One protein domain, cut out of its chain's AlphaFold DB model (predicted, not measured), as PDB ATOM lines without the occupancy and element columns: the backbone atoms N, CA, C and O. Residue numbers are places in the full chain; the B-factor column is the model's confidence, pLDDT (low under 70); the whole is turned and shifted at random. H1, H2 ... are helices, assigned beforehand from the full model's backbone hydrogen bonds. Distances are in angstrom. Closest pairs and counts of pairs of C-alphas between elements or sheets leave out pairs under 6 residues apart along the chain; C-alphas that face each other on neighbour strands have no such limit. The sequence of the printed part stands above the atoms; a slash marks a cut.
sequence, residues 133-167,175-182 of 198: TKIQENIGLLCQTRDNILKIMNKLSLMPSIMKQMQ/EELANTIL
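What this domain is: This is residues 133 to 167 and 175 to 182 of the 198 residues of an uncharacterized protein of Hibiscus syriacus (UniProt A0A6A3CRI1). One long helix, H1, makes most of the length of this model, and a short helix, H3, lies side by side with its middle stretch, their lines only 4 degrees from each other but running opposite ways, with a small gap between them. At the far end of H1 the chain turns through a tight link into the very short helix H2 and an unnamed tail, residues 164 to 167. The printed part has 43 residues with three named helices, in the order H1, H2, H3 along the chain, and no named strand; the class is all helix. The whole is only just extended, close to loose, with a radius of gyration of the C-alphas of 14.0 A, and its C-alphas span 44 by 19 by 16 A, a rod.

Where its parts are: H1 is the longest helix, residues 133 to 157, and measures 36.4 A from first to last C-alpha. It begins at C-alpha 133, at (-0.798, 29.663, 9.019), and ends at C-alpha 157, at (-24.057, 2.626, 1.596). H2 takes residues 160 to 163, 5.0 A from first to last C-alpha. H3 takes residues 175 to 181, 10.1 A from first to last C-alpha, and ends at C-alpha 181, at (-18.716, 23.269, 12.215).

How they stand to each other: H1 and H3 are close but not clearly touching, with 1 pair of C-alphas within 8 A. Their closest C-alphas are those of Arg 146 and Ala 178, 7.3 A apart. Their lines stand at a shallow tilt of 4 degrees, and they run opposite ways. H1 and H2 only just touch, and only at the corner by their link, with 3 pairs of C-alphas within 8 A; H1 does so with residues 156 to 157 alone. The closest C-alphas of these two are those of Leu 156 and Met 163, 6.8 A apart. H2 and H3 are apart. In H1 and H3 every O i to N i+4 pair is within hydrogen-bond range; H2, with 4 residues, is too short for such a pair, and its 1 pair of O i to N i+3 is within range.

The domain as a whole: The two C-alphas farthest apart are those of Thr 133 and Ser 161, at 44.1 A. Residues 133 to 138, which belong to H1, stand free, and so do residues 151 to 167, of which 151 to 157 belong to H1 and 160 to 163 to H2. The link from H1 to H2 is tight, with 2 residues. The link from H2 to H3 runs across the cut: residues 168 to 174 are not printed, and C-alphas 167 and 175 are 21.0 A apart. The mean pLDDT of the printed part is 77.4, and 12 residues are under 70, namely residues 133 to 136 and 160 to 167.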
ATOM      1  N   THR A 133      -0.976  30.607  10.138       62.88
ATOM      2  CA  THR A 133      -0.798  29.663   9.019       62.88
ATOM      3  C   THR A 133      -1.087  28.218   9.422       62.88
ATOM      4  O   THR A 133      -1.798  27.511   8.717       62.88
ATOM      5  N   LYS A 134      -0.628  27.798  10.604       68.00
ATOM      6  CA  LYS A 134      -0.820  26.444  11.132       68.00
ATOM      7  C   LYS A 134      -2.253  26.194  11.592       68.00
ATOM      8  O   LYS A 134      -2.738  25.070  11.502       68.00
ATOM      9  N   ILE A 135      -2.959  27.236  12.038       69.88
ATOM     10  CA  ILE A 135      -4.402  27.169  12.315       69.88
ATOM     11  C   ILE A 135      -5.163  26.929  11.002       69.88
ATOM     12  O   ILE A 135      -5.985  26.017  10.935       69.88
ATOM     13  N   GLN A 136      -4.837  27.676   9.941       67.31
ATOM     14  CA  GLN A 136      -5.441  27.511   8.612       67.31
ATOM     15  C   GLN A 136      -5.148  26.130   7.994       67.31
ATOM     16  O   GLN A 136      -6.067  25.464   7.517       67.31
ATOM     17  N   GLU A 137      -3.903  25.649   8.064       73.31
ATOM     18  CA  GLU A 137      -3.518  24.296   7.623       73.31
ATOM     19  C   GLU A 137      -4.289  23.202   8.379       73.31
ATOM     20  O   GLU A 137      -4.838  22.285   7.765       73.31
ATOM     21  N   ASN A 138      -4.395  23.321   9.708       79.69
ATOM     22  CA  ASN A 138      -5.149  22.381  10.537       79.69
ATOM     23  C   ASN A 138      -6.649  22.386  10.193       79.69
ATOM     24  O   ASN A 138      -7.257  21.317  10.131       79.69
ATOM     25  N   ILE A 139      -7.248  23.551   9.917       83.56
ATOM     26  CA  ILE A 139      -8.634  23.647   9.428       83.56
ATOM     27  C   ILE A 139      -8.773  22.916   8.085       83.56
ATOM     28  O   ILE A 139      -9.698  22.119   7.922       83.56
ATOM     29  N   GLY A 140      -7.831  23.097   7.154       83.38
ATOM     30  CA  GLY A 140      -7.794  22.363   5.885       83.38
ATOM     31  C   GLY A 140      -7.746  20.839   6.068       83.38
ATOM     32  O   GLY A 140      -8.523  20.113   5.444       83.38
ATOM     33  N   LEU A 141      -6.900  20.350   6.981       86.88
ATOM     34  CA  LEU A 141      -6.802  18.927   7.330       86.88
ATOM     35  C   LEU A 141      -8.091  18.376   7.964       86.88
ATOM     36  O   LEU A 141      -8.507  17.258   7.645       86.88
ATOM     37  N   LEU A 142      -8.754  19.150   8.826       87.50
ATOM     38  CA  LEU A 142     -10.041  18.777   9.423       87.50
ATOM     39  C   LEU A 142     -11.152  18.710   8.365       87.50
ATOM     40  O   LEU A 142     -11.901  17.730   8.329       87.50
ATOM     41  N   CYS A 143     -11.214  19.682   7.452       82.31
ATOM     42  CA  CYS A 143     -12.123  19.666   6.305       82.31
ATOM     43  C   CYS A 143     -11.901  18.428   5.422       82.31
ATOM     44  O   CYS A 143     -12.849  17.691   5.150       82.31
ATOM     45  N   GLN A 144     -10.650  18.128   5.056       86.38
ATOM     46  CA  GLN A 144     -10.314  16.933   4.276       86.38
ATOM     47  C   GLN A 144     -10.691  15.634   5.009       86.38
ATOM     48  O   GLN A 144     -11.138  14.669   4.387       86.38
ATOM     49  N   THR A 145     -10.546  15.605   6.337       88.25
ATOM     50  CA  THR A 145     -10.925  14.460   7.177       88.25
ATOM     51  C   THR A 145     -12.439  14.236   7.165       88.25
ATOM     52  O   THR A 145     -12.874  13.103   6.951       88.25
ATOM     53  N   ARG A 146     -13.251  15.298   7.299       87.31
ATOM     54  CA  ARG A 146     -14.718  15.235   7.131       87.31
ATOM     55  C   ARG A 146     -15.089  14.641   5.772       87.31
ATOM     56  O   ARG A 146     -15.899  13.718   5.709       87.31
ATOM     57  N   ASP A 147     -14.481  15.140   4.701       86.19
ATOM     58  CA  ASP A 147     -14.829  14.742   3.332       86.19
ATOM     59  C   ASP A 147     -14.432  13.284   3.048       86.19
ATOM     60  O   ASP A 147     -15.174  12.541   2.402       86.19
ATOM     61  N   ASN A 148     -13.305  12.830   3.608       89.62
ATOM     62  CA  ASN A 148     -12.893  11.427   3.577       89.62
ATOM     63  C   ASN A 148     -13.896  10.520   4.311       89.62
ATOM     64  O   ASN A 148     -14.274   9.477   3.772       89.62
ATOM     65  N   ILE A 149     -14.369  10.920   5.498       88.31
ATOM     66  CA  ILE A 149     -15.391  10.176   6.253       88.31
ATOM     67  C   ILE A 149     -16.696  10.098   5.450       88.31
ATOM     68  O   ILE A 149     -17.238   9.006   5.277       88.31
ATOM     69  N   LEU A 150     -17.174  11.218   4.896       85.25
ATOM     70  CA  LEU A 150     -18.399  11.261   4.090       85.25
ATOM     71  C   LEU A 150     -18.294  10.361   2.845       85.25
ATOM     72  O   LEU A 150     -19.210   9.597   2.539       85.25
ATOM     73  N   LYS A 151     -17.137  10.374   2.171       87.00
ATOM     74  CA  LYS A 151     -16.833   9.516   1.016       87.00
ATOM     75  C   LYS A 151     -16.825   8.026   1.369       87.00
ATOM     76  O   LYS A 151     -17.295   7.218   0.569       87.00
ATOM     77  N   ILE A 152     -16.316   7.649   2.544       87.19
ATOM     78  CA  ILE A 152     -16.352   6.262   3.039       87.19
ATOM     79  C   ILE A 152     -17.793   5.855   3.372       87.19
ATOM     80  O   ILE A 152     -18.248   4.820   2.894       87.19
ATOM     81  N   MET A 153     -18.533   6.686   4.113       80.12
ATOM     82  CA  MET A 153     -19.935   6.435   4.475       80.12
ATOM     83  C   MET A 153     -20.820   6.216   3.238       80.12
ATOM     84  O   MET A 153     -21.580   5.250   3.183       80.12
ATOM     85  N   ASN A 154     -20.667   7.064   2.216       82.75
ATOM     86  CA  ASN A 154     -21.385   6.939   0.950       82.75
ATOM     87  C   ASN A 154     -20.996   5.641   0.208       82.75
ATOM     88  O   ASN A 154     -21.865   4.831  -0.114       82.75
ATOM     89  N   LYS A 155     -19.692   5.359   0.045       81.62
ATOM     90  CA  LYS A 155     -19.210   4.107  -0.574       81.62
ATOM     91  C   LYS A 155     -19.722   2.844   0.117       81.62
ATOM     92  O   LYS A 155     -20.065   1.888  -0.570       81.62
ATOM     93  N   LEU A 156     -19.782   2.837   1.450       75.38
ATOM     94  CA  LEU A 156     -20.346   1.720   2.204       75.38
ATOM     95  C   LEU A 156     -21.840   1.564   1.895       75.38
ATOM     96  O   LEU A 156     -22.256   0.466   1.538       75.38
ATOM     97  N   SER A 157     -22.618   2.656   1.914       71.69
ATOM     98  CA  SER A 157     -24.057   2.626   1.596       71.69
ATOM     99  C   SER A 157     -24.387   2.089   0.193       71.69
ATOM    100  O   SER A 157     -25.448   1.499  -0.004       71.69
ATOM    101  N   LEU A 158     -23.457   2.220  -0.760       76.75
ATOM    102  CA  LEU A 158     -23.571   1.682  -2.119       76.75
ATOM    103  C   LEU A 158     -23.260   0.173  -2.223       76.75
ATOM    104  O   LEU A 158     -23.520  -0.424  -3.266       76.75
ATOM    105  N   MET A 159     -22.715  -0.466  -1.179       70.81
ATOM    106  CA  MET A 159     -22.312  -1.886  -1.182       70.81
ATOM    107  C   MET A 159     -22.953  -2.691  -0.028       70.81
ATOM    108  O   MET A 159     -22.251  -3.205   0.853       70.81
ATOM    109  N   PRO A 160     -24.290  -2.871  -0.035       66.62
ATOM    110  CA  PRO A 160     -25.036  -3.448   1.087       66.62
ATOM    111  C   PRO A 160     -24.651  -4.895   1.435       66.62
ATOM    112  O   PRO A 160     -24.815  -5.309   2.582       66.62
ATOM    113  N   SER A 161     -24.118  -5.673   0.487       69.94
ATOM    114  CA  SER A 161     -23.708  -7.067   0.724       69.94
ATOM    115  C   SER A 161     -22.572  -7.192   1.743       69.94
ATOM    116  O   SER A 161     -22.592  -8.114   2.550       69.94
ATOM    117  N   ILE A 162     -21.619  -6.253   1.743       65.94
ATOM    118  CA  ILE A 162     -20.485  -6.237   2.683       65.94
ATOM    119  C   ILE A 162     -20.936  -5.674   4.040       65.94
ATOM    120  O   ILE A 162     -20.552  -6.187   5.090       65.94
ATOM    121  N   MET A 163     -21.822  -4.669   4.033       59.25
ATOM    122  CA  MET A 163     -22.358  -4.062   5.259       59.25
ATOM    123  C   MET A 163     -23.098  -5.056   6.166       59.25
ATOM    124  O   MET A 163     -23.075  -4.883   7.380       59.25
ATOM    125  N   LYS A 164     -23.731  -6.100   5.609       67.25
ATOM    126  CA  LYS A 164     -24.488  -7.104   6.384       67.25
ATOM    127  C   LYS A 164     -23.649  -7.889   7.402       67.25
ATOM    128  O   LYS A 164     -24.227  -8.450   8.327       67.25
ATOM    129  N   GLN A 165     -22.327  -7.958   7.230       67.06
ATOM    130  CA  GLN A 165     -21.436  -8.736   8.099       67.06
ATOM    131  C   GLN A 165     -20.811  -7.904   9.236       67.06
ATOM    132  O   GLN A 165     -20.210  -8.465  10.149       67.06
ATOM    133  N   MET A 166     -20.959  -6.574   9.216       66.06
ATOM    134  CA  MET A 166     -20.451  -5.685  10.265       66.06
ATOM    135  C   MET A 166     -21.577  -5.198  11.180       66.06
ATOM    136  O   MET A 166     -22.691  -4.935  10.730       66.06
ATOM    137  N   GLN A 167     -21.273  -5.004  12.468       64.25
ATOM    138  CA  GLN A 167     -22.166  -4.244  13.340       64.25
ATOM    139  C   GLN A 167     -22.279  -2.805  12.824       64.25
ATOM    140  O   GLN A 167     -21.273  -2.151  12.538       64.25
ATOM    141  N   GLU A 175     -24.744  15.270   8.988       77.81
ATOM    142  CA  GLU A 175     -24.107  15.954   7.854       77.81
ATOM    143  C   GLU A 175     -24.254  17.486   7.909       77.81
ATOM    144  O   GLU A 175     -23.259  18.195   7.785       77.81
ATOM    145  N   GLU A 176     -25.444  18.005   8.225       79.31
ATOM    146  CA  GLU A 176     -25.689  19.451   8.407       79.31
ATOM    147  C   GLU A 176     -24.808  20.084   9.495       79.31
ATOM    148  O   GLU A 176     -24.242  21.164   9.323       79.31
ATOM    149  N   LEU A 177     -24.626  19.374  10.613       83.25
ATOM    150  CA  LEU A 177     -23.761  19.824  11.700       83.25
ATOM    151  C   LEU A 177     -22.283  19.810  11.272       83.25
ATOM    152  O   LEU A 177     -21.553  20.755  11.554       83.25
ATOM    153  N   ALA A 178     -21.852  18.784  10.532       77.00
ATOM    154  CA  ALA A 178     -20.498  18.700   9.980       77.00
ATOM    155  C   ALA A 178     -20.216  19.766   8.896       77.00
ATOM    156  O   ALA A 178     -19.078  20.218   8.769       77.00
ATOM    157  N   ASN A 179     -21.244  20.186   8.150       75.50
ATOM    158  CA  ASN A 179     -21.197  21.290   7.184       75.50
ATOM    159  C   ASN A 179     -21.163  22.680   7.844       75.50
ATOM    160  O   ASN A 179     -20.732  23.636   7.205       75.50
ATOM    161  N   THR A 180     -21.625  22.796   9.094       79.19
ATOM    162  CA  THR A 180     -21.669  24.063   9.844       79.19
ATOM    163  C   THR A 180     -20.422  24.263  10.713       79.19
ATOM    164  O   THR A 180     -19.911  25.374  10.800       79.19
ATOM    165  N   ILE A 181     -19.907  23.199  11.345       79.94
ATOM    166  CA  ILE A 181     -18.716  23.269  12.215       79.94
ATOM    167  C   ILE A 181     -17.425  23.452  11.406       79.94
ATOM    168  O   ILE A 181     -16.511  24.143  11.847       79.94
ATOM    169  N   LEU A 182     -17.334  22.823  10.232       78.38
ATOM    170  CA  LEU A 182     -16.193  22.955   9.331       78.38
ATOM    171  C   LEU A 182     -16.677  23.571   8.016       78.38
ATOM    172  O   LEU A 182     -17.625  23.033   7.436       78.38
TER     173      LEU A 182